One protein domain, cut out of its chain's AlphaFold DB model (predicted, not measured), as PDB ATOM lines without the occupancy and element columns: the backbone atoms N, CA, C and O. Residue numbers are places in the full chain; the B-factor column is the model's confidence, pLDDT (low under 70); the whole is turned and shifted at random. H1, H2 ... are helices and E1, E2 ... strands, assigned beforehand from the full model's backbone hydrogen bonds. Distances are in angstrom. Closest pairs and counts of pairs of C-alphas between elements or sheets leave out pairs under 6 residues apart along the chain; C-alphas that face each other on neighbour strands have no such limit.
ATOM      1  N   PRO A   3     270.994 203.070 228.217       91.75
ATOM      2  CA  PRO A   3     269.943 203.643 229.046       91.75
ATOM      3  C   PRO A   3     268.775 202.664 229.230       91.75
ATOM      4  O   PRO A   3     268.468 201.869 228.342       91.75
ATOM      5  N   SER A   4     268.102 202.744 230.375       92.19
ATOM      6  CA  SER A   4     266.768 202.183 230.573       92.19
ATOM      7  C   SER A   4     265.715 203.081 229.922       92.19
ATOM      8  O   SER A   4     265.948 204.271 229.701       92.19
ATOM      9  N   ALA A   5     264.513 202.554 229.696       90.25
ATOM     10  CA  ALA A   5     263.370 203.419 229.418       90.25
ATOM     11  C   ALA A   5     263.136 204.375 230.611       90.25
ATOM     12  O   ALA A   5     263.281 203.949 231.767       90.25
ATOM     13  N   PRO A   6     262.790 205.654 230.369       93.50
ATOM     14  CA  PRO A   6     262.387 206.559 231.434       93.50
ATOM     15  C   PRO A   6     261.178 206.021 232.206       93.50
ATOM     16  O   PRO A   6     260.181 205.627 231.607       93.50
ATOM     17  N   SER A   7     261.235 206.053 233.536       93.88
ATOM     18  CA  SER A   7     260.112 205.682 234.410       93.88
ATOM     19  C   SER A   7     259.742 206.828 235.347       93.88
ATOM     20  O   SER A   7     260.608 207.609 235.754       93.88
ATOM     21  N   ARG A   8     258.450 206.960 235.689       93.62
ATOM     22  CA  ARG A   8     258.008 207.929 236.703       93.62
ATOM     23  C   ARG A   8     258.441 207.460 238.091       93.62
ATOM     24  O   ARG A   8     258.234 206.311 238.462       93.62
ATOM     25  N   GLN A   9     259.023 208.377 238.854       92.00
ATOM     26  CA  GLN A   9     259.528 208.175 240.204       92.00
ATOM     27  C   GLN A   9     259.073 209.314 241.111       92.00
ATOM     28  O   GLN A   9     258.978 210.468 240.690       92.00
ATOM     29  N   HIS A  10     258.828 208.988 242.375       90.44
ATOM     30  CA  HIS A  10     258.558 209.980 243.408       90.44
ATOM     31  C   HIS A  10     259.881 210.417 244.031       90.44
ATOM     32  O   HIS A  10     260.616 209.598 244.583       90.44
ATOM     33  N   ILE A  11     260.188 211.707 243.952       87.75
ATOM     34  CA  ILE A  11     261.401 212.279 244.527       87.75
ATOM     35  C   ILE A  11     261.049 213.282 245.618       87.75
ATOM     36  O   ILE A  11     260.077 214.032 245.525       87.75
ATOM     37  N   ARG A  12     261.882 213.325 246.657       84.81
ATOM     38  CA  ARG A  12     261.815 214.352 247.692       84.81
ATOM     39  C   ARG A  12     263.016 215.271 247.555       84.81
ATOM     40  O   ARG A  12     264.160 214.823 247.614       84.81
ATOM     41  N   VAL A  13     262.745 216.554 247.369       80.38
ATOM     42  CA  VAL A  13     263.762 217.600 247.240       80.38
ATOM     43  C   VAL A  13     263.660 218.483 248.472       80.38
ATOM     44  O   VAL A  13     262.555 218.766 248.918       80.38
ATOM     45  N   ARG A  14     264.789 218.893 249.058       79.62
ATOM     46  CA  ARG A  14     264.779 219.653 250.323       79.62
ATOM     47  C   ARG A  14     264.025 220.981 250.212       79.62
ATOM     48  O   ARG A  14     263.397 221.392 251.176       79.62
ATOM     49  N   GLU A  15     264.086 221.610 249.044       73.12
ATOM     50  CA  GLU A  15     263.439 222.894 248.747       73.12
ATOM     51  C   GLU A  15     261.948 222.753 248.405       73.12
ATOM     52  O   GLU A  15     261.236 223.750 248.336       73.12
ATOM     53  N   ALA A  16     261.461 221.525 248.199       71.00
ATOM     54  CA  ALA A  16     260.059 221.254 247.925       71.00
ATOM     55  C   ALA A  16     259.369 220.737 249.193       71.00
ATOM     56  O   ALA A  16     259.735 219.702 249.754       71.00
ATOM     57  N   SER A  17     258.310 221.427 249.614       76.81
ATOM     58  CA  SER A  17     257.450 221.008 250.729       76.81
ATOM     59  C   SER A  17     256.639 219.741 250.418       76.81
ATOM     60  O   SER A  17     256.013 219.175 251.311       76.81
ATOM     61  N   VAL A  18     256.638 219.301 249.154       77.44
ATOM     62  CA  VAL A  18     255.867 218.168 248.636       77.44
ATOM     63  C   VAL A  18     256.760 217.156 247.917       77.44
ATOM     64  O   VAL A  18     257.822 217.492 247.392       77.44
ATOM     65  N   THR A  19     256.314 215.899 247.880       85.00
ATOM     66  CA  THR A  19     256.897 214.869 247.012       85.00
ATOM     67  C   THR A  19     256.579 215.206 245.560       85.00
ATOM     68  O   THR A  19     255.422 215.438 245.220       85.00
ATOM     69  N   LEU A  20     257.600 215.222 244.707       86.56
ATOM     70  CA  LEU A  20     257.459 215.530 243.289       86.56
ATOM     71  C   LEU A  20     257.460 214.253 242.461       86.56
ATOM     72  O   LEU A  20     258.221 213.323 242.732       86.56
ATOM     73  N   SER A  21     256.662 214.247 241.399       88.25
ATOM     74  CA  SER A  21     256.770 213.247 240.343       88.25
ATOM     75  C   SER A  21     257.838 213.685 239.350       88.25
ATOM     76  O   SER A  21     257.760 214.765 238.772       88.25
ATOM     77  N   ALA A  22     258.815 212.824 239.097       93.31
ATOM     78  CA  ALA A  22     259.910 213.068 238.168       93.31
ATOM     79  C   ALA A  22     260.115 211.857 237.259       93.31
ATOM     80  O   ALA A  22     259.691 210.750 237.582       93.31
ATOM     81  N   TRP A  23     260.747 212.057 236.113       95.88
ATOM     82  CA  TRP A  23     261.215 210.969 235.270       95.88
ATOM     83  C   TRP A  23     262.626 210.578 235.682       95.88
ATOM     84  O   TRP A  23     263.445 211.444 235.978       95.88
ATOM     85  N   ARG A  24     262.929 209.285 235.675       95.38
ATOM     86  CA  ARG A  24     264.275 208.761 235.900       95.38
ATOM     87  C   ARG A  24     264.670 207.837 234.765       95.38
ATOM     88  O   ARG A  24     263.875 206.996 234.353       95.38
ATOM     89  N   MET A  25     265.911 207.980 234.321       96.12
ATOM     90  CA  MET A  25     266.563 207.101 233.363       96.12
ATOM     91  C   MET A  25     267.867 206.593 233.976       96.12
ATOM     92  O   MET A  25     268.749 207.385 234.316       96.12
ATOM     93  N   ASP A  26     267.979 205.280 234.129       95.75
ATOM     94  CA  ASP A  26     269.193 204.620 234.592       95.75
ATOM     95  C   ASP A  26     270.092 204.316 233.395       95.75
ATOM     96  O   ASP A  26     269.615 203.992 232.313       95.75
ATOM     97  N   VAL A  27     271.405 204.446 233.562       94.62
ATOM     98  CA  VAL A  27     272.373 204.276 232.478       94.62
ATOM     99  C   VAL A  27     273.549 203.443 232.957       94.62
ATOM    100  O   VAL A  27     274.304 203.834 233.851       94.62
ATOM    101  N   ALA A  28     273.752 202.305 232.301       93.06
ATOM    102  CA  ALA A  28     274.949 201.500 232.472       93.06
ATOM    103  C   ALA A  28     276.066 202.001 231.542       93.06
ATOM    104  O   ALA A  28     275.856 202.257 230.348       93.06
ATOM    105  N   SER A  29     277.286 202.131 232.066       89.19
ATOM    106  CA  SER A  29     278.469 202.467 231.271       89.19
ATOM    107  C   SER A  29     279.700 201.676 231.729       89.19
ATOM    108  O   SER A  29     279.778 201.311 232.903       89.19
ATOM    109  N   PRO A  30     280.711 201.480 230.861       88.75
ATOM    110  CA  PRO A  30     281.983 200.869 231.264       88.75
ATOM    111  C   PRO A  30     282.728 201.646 232.360       88.75
ATOM    112  O   PRO A  30     283.596 201.094 233.022       88.75
ATOM    113  N   ARG A  31     282.402 202.933 232.552       87.44
ATOM    114  CA  ARG A  31     282.984 203.795 233.593       87.44
ATOM    115  C   ARG A  31     282.204 203.754 234.914       87.44
ATOM    116  O   ARG A  31     282.565 204.465 235.843       87.44
ATOM    117  N   GLY A  32     281.135 202.960 234.985       90.81
ATOM    118  CA  GLY A  32     280.232 202.871 236.128       90.81
ATOM    119  C   GLY A  32     278.771 203.097 235.745       90.81
ATOM    120  O   GLY A  32     278.452 203.543 234.637       90.81
ATOM    121  N   ALA A  33     277.876 202.778 236.675       94.00
ATOM    122  CA  ALA A  33     276.455 203.079 236.556       94.00
ATOM    123  C   ALA A  33     276.162 204.525 236.988       94.00
ATOM    124  O   ALA A  33     276.906 205.131 237.761       94.00
ATOM    125  N   GLY A  34     275.066 205.077 236.491       95.88
ATOM    126  CA  GLY A  34     274.522 206.350 236.944       95.88
ATOM    127  C   GLY A  34     273.083 206.502 236.490       95.88
ATOM    128  O   GLY A  34     272.555 205.651 235.779       95.88
ATOM    129  N   TRP A  35     272.451 207.593 236.886       96.12
ATOM    130  CA  TRP A  35     271.098 207.915 236.453       96.12
ATOM    131  C   TRP A  35     270.950 209.416 236.254       96.12
ATOM    132  O   TRP A  35     271.696 210.216 236.824       96.12
ATOM    133  N   ILE A  36     269.980 209.785 235.425       96.69
ATOM    134  CA  ILE A  36     269.531 211.161 235.255       96.69
ATOM    135  C   ILE A  36     268.062 211.209 235.670       96.69
ATOM    136  O   ILE A  36     267.258 210.378 235.248       96.69
ATOM    137  N   VAL A  37     267.719 212.173 236.515       95.69
ATOM    138  CA  VAL A  37     266.344 212.533 236.860       95.69
ATOM    139  C   VAL A  37     265.983 213.825 236.143       95.69
ATOM    140  O   VAL A  37     266.763 214.771 236.184       95.69
ATOM    141  N   LEU A  38     264.805 213.866 235.530       95.44
ATOM    142  CA  LEU A  38     264.144 215.061 235.018       95.44
ATOM    143  C   LEU A  38     262.928 215.342 235.899       95.44
ATOM    144  O   LEU A  38     261.971 214.566 235.914       95.44
ATOM    145  N   ALA A  39     262.962 216.445 236.633       91.69
ATOM    146  CA  ALA A  39     261.851 216.893 237.453       91.69
ATOM    147  C   ALA A  39     261.253 218.176 236.878       91.69
ATOM    148  O   ALA A  39     261.966 219.067 236.422       91.69
ATOM    149  N   GLU A  40     259.928 218.255 236.915       86.06
ATOM    150  CA  GLU A  40     259.145 219.356 236.360       86.06
ATOM    151  C   GLU A  40     258.457 220.056 237.534       86.06
ATOM    152  O   GLU A  40     257.386 219.645 237.977       86.06
ATOM    153  N   HIS A  41     259.113 221.062 238.118       80.81
ATOM    154  CA  HIS A  41     258.564 221.812 239.250       80.81
ATOM    155  C   HIS A  41     258.948 223.285 239.135       80.81
ATOM    156  O   HIS A  41     260.109 223.636 239.341       80.81
ATOM    157  N   ASN A  42     257.973 224.133 238.782       80.56
ATOM    158  CA  ASN A  42     258.111 225.534 238.337       80.56
ATOM    159  C   ASN A  42     258.933 225.724 237.047       80.56
ATOM    160  O   ASN A  42     258.542 226.496 236.179       80.56
ATOM    161  N   ALA A  43     260.032 224.987 236.899       85.12
ATOM    162  CA  ALA A  43     260.802 224.818 235.677       85.12
ATOM    163  C   ALA A  43     261.302 223.367 235.583       85.12
ATOM    164  O   ALA A  43     261.383 222.660 236.593       85.12
ATOM    165  N   SER A  44     261.641 222.922 234.374       89.06
ATOM    166  CA  SER A  44     262.292 221.628 234.172       89.06
ATOM    167  C   SER A  44     263.754 221.710 234.593       89.06
ATOM    168  O   SER A  44     264.483 222.600 234.160       89.06
ATOM    169  N   TRP A  45     264.191 220.771 235.422       92.56
ATOM    170  CA  TRP A  45     265.583 220.659 235.839       92.56
ATOM    171  C   TRP A  45     266.017 219.202 235.890       92.56
ATOM    172  O   TRP A  45     265.215 218.281 236.077       92.56
ATOM    173  N   TYR A  46     267.319 219.004 235.729       94.88
ATOM    174  CA  TYR A  46     267.945 217.699 235.680       94.88
ATOM    175  C   TYR A  46     268.821 217.463 236.904       94.88
ATOM    176  O   TYR A  46     269.455 218.376 237.436       94.88
ATOM    177  N   ARG A  47     268.913 216.212 237.342       93.69
ATOM    178  CA  ARG A  47     269.869 215.786 238.363       93.69
ATOM    179  C   ARG A  47     270.553 214.509 237.925       93.69
ATOM    180  O   ARG A  47     269.886 213.510 237.684       93.69
ATOM    181  N   GLY A  48     271.875 214.563 237.846       94.69
ATOM    182  CA  GLY A  48     272.717 213.405 237.589       94.69
ATOM    183  C   GLY A  48     273.235 212.767 238.874       94.69
ATOM    184  O   GLY A  48     273.425 213.444 239.886       94.69
ATOM    185  N   ASP A  49     273.509 211.473 238.789       95.31
ATOM    186  CA  ASP A  49     274.168 210.676 239.820       95.31
ATOM    187  C   ASP A  49     275.104 209.641 239.178       95.31
ATOM    188  O   ASP A  49     275.070 209.423 237.958       95.31
ATOM    189  N   GLY A  50     275.970 209.020 239.981       94.50
ATOM    190  CA  GLY A  50     277.009 208.117 239.490       94.50
ATOM    191  C   GLY A  50     277.891 208.799 238.443       94.50
ATOM    192  O   GLY A  50     278.477 209.849 238.701       94.50
ATOM    193  N   VAL A  51     277.945 208.246 237.228       95.06
ATOM    194  CA  VAL A  51     278.735 208.817 236.114       95.06
ATOM    195  C   VAL A  51     278.296 210.218 235.660       95.06
ATOM    196  O   VAL A  51     279.055 210.892 234.962       95.06
ATOM    197  N   PHE A  52     277.103 210.669 236.060       95.38
ATOM    198  CA  PHE A  52     276.577 212.008 235.769       95.38
ATOM    199  C   PHE A  52     276.660 212.969 236.962       95.38
ATOM    200  O   PHE A  52     276.214 214.115 236.861       95.38
ATOM    201  N   LEU A  53     277.193 212.521 238.102       94.69
ATOM    202  CA  LEU A  53     277.292 213.344 239.301       94.69
ATOM    203  C   LEU A  53     278.137 214.599 239.025       94.69
ATOM    204  O   LEU A  53     279.219 214.531 238.441       94.69
ATOM    205  N   GLY A  54     277.627 215.760 239.442       94.62
ATOM    206  CA  GLY A  54     278.302 217.052 239.283       94.62
ATOM    207  C   GLY A  54     278.236 217.657 237.876       94.62
ATOM    208  O   GLY A  54     278.804 218.725 237.652       94.62
ATOM    209  N   TRP A  55     277.554 217.023 236.916       96.25
ATOM    210  CA  TRP A  55     277.375 217.615 235.589       96.25
ATOM    211  C   TRP A  55     276.449 218.844 235.648       96.25
ATOM    212  O   TRP A  55     275.442 218.820 236.358       96.25
ATOM    213  N   PRO A  56     276.744 219.913 234.881       96.94
ATOM    214  CA  PRO A  56     275.886 221.092 234.824       96.94
ATOM    215  C   PRO A  56     274.593 220.814 234.039       96.94
ATOM    216  O   PRO A  56     274.565 219.941 233.166       96.94
ATOM    217  N   GLN A  57     273.545 221.609 234.298       96.00
ATOM    218  CA  GLN A  57     272.208 221.456 233.694       96.00
ATOM    219  C   GLN A  57     272.223 221.268 232.165       96.00
ATOM    220  O   GLN A  57     271.671 220.267 231.709       96.00
ATOM    221  N   PRO A  58     272.916 222.106 231.359       96.62
ATOM    222  CA  PRO A  58     272.872 221.967 229.899       96.62
ATOM    223  C   PRO A  58     273.469 220.642 229.408       96.62
ATOM    224  O   PRO A  58     273.059 220.088 228.391       96.62
ATOM    225  N   ARG A  59     274.443 220.105 230.151       97.19
ATOM    226  CA  ARG A  59     275.090 218.837 229.814       97.19
ATOM    227  C   ARG A  59     274.198 217.648 230.161       97.19
ATOM    228  O   ARG A  59     274.170 216.677 229.411       97.19
ATOM    229  N   LEU A  60     273.482 217.721 231.283       96.88
ATOM    230  CA  LEU A  60     272.496 216.708 231.663       96.88
ATOM    231  C   LEU A  60     271.314 216.688 230.694       96.88
ATOM    232  O   LEU A  60     270.898 215.611 230.284       96.88
ATOM    233  N   GLU A  61     270.826 217.856 230.278       96.25
ATOM    234  CA  GLU A  61     269.770 217.975 229.271       96.25
ATOM    235  C   GLU A  61     270.186 217.336 227.941       96.25
ATOM    236  O   GLU A  61     269.460 216.508 227.389       96.25
ATOM    237  N   ALA A  62     271.380 217.676 227.444       95.75
ATOM    238  CA  ALA A  62     271.910 217.097 226.215       95.75
ATOM    239  C   ALA A  62     272.049 215.568 226.317       95.75
ATOM    240  O   ALA A  62     271.670 214.852 225.392       95.75
ATOM    241  N   ALA A  63     272.541 215.061 227.453       95.38
ATOM    242  CA  ALA A  63     272.668 213.627 227.692       95.38
ATOM    243  C   ALA A  63     271.303 212.932 227.757       95.38
ATOM    244  O   ALA A  63     271.121 211.903 227.117       95.38
ATOM    245  N   TRP A  64     270.336 213.513 228.471       94.88
ATOM    246  CA  TRP A  64     268.967 213.010 228.534       94.88
ATOM    247  C   TRP A  64     268.374 212.869 227.132       94.88
ATOM    248  O   TRP A  64     267.937 211.785 226.760       94.88
ATOM    249  N   ARG A  65     268.426 213.936 226.325       93.69
ATOM    250  CA  ARG A  65     267.881 213.937 224.958       93.69
ATOM    251  C   ARG A  65     268.570 212.928 224.045       93.69
ATOM    252  O   ARG A  65     267.892 212.280 223.261       93.69
ATOM    253  N   ALA A  66     269.889 212.781 224.159       92.81
ATOM    254  CA  ALA A  66     270.655 211.828 223.357       92.81
ATOM    255  C   ALA A  66     270.394 210.358 223.736       92.81
ATOM    256  O   ALA A  66     270.642 209.470 222.924       92.81
ATOM    257  N   LEU A  67     269.942 210.102 224.967       91.94
ATOM    258  CA  LEU A  67     269.664 208.762 225.483       91.94
ATOM    259  C   LEU A  67     268.192 208.357 225.366       91.94
ATOM    260  O   LEU A  67     267.882 207.178 225.543       91.94
ATOM    261  N   LEU A  68     267.289 209.302 225.092       90.12
ATOM    262  CA  LEU A  68     265.899 208.970 224.810       90.12
ATOM    263  C   LEU A  68     265.826 208.043 223.589       90.12
ATOM    264  O   LEU A  68     266.565 208.247 222.620       90.12
TER     265      LEU A  68
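Overview. This is residues 3 to 68 of the 82 residues of an uncharacterized protein of Deltaproteobacteria bacterium (UniProt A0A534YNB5). One strongly twisted sheet of four antiparallel strands, long and narrow, has a single helix, H1, packed across one of its faces at the E3 and E4 side, while no named helix covers the other face. The printed part has 66 residues, with E1, E2, E3, E4 and then H1 along the chain; the class is mixed, helices and strands. The sheet's order is E1, E2, E3, E4. The whole is compact, with a radius of gyration of the C-alphas of 11.6 A, yet elongated, spanning 37 by 21 by 19 A.

Along the chain. E1 is residues 7 to 11, 12.1 A long, beginning at C-alpha 7 (260.112, 205.682, 234.410). E2, residues 20 to 29, measures 27.5 A, and E3, residues 32 to 41, 28.9 A. E4, residues 43 to 50, measures 23.6 A. H1, residues 57 to 67, measures 15.3 A and ends at C-alpha 67 (269.664, 208.762, 225.483).

Arrangement. The strands form a meander, each the antiparallel neighbour of the one before, with E1 and E4 as edge strands. In the hairpin E1 and E2, N 9 and O 22 are within hydrogen-bond range at 2.8 A. In the hairpin E2 and E3, N 25 and O 36 are at 2.9 A. In the hairpin E3 and E4, N 37 and O 47 are at 2.8 A. E1 and E4 are apart. H1 is on one face of the sheet, making two layers, one of strands and one of helix, at a height over the sheet of 8.5 A. It lies over E4 and, only just, over E3, with 3 of its C-alphas falling on E3. It runs across the strands, at 73 degrees to E4 on the local plane. The closest C-alphas of E4 and H1 are those of Tyr 46 and Gln 57, 6.0 A apart. In H1 every O i to N i+4 pair is within hydrogen-bond range.

Size, cuts and confidence. The two C-alphas farthest apart, those of Ser 17 and Pro 30, are 37.2 A apart. The printed part has no cut and no long link. Its mean pLDDT is 91.1, and no printed residue is under 70.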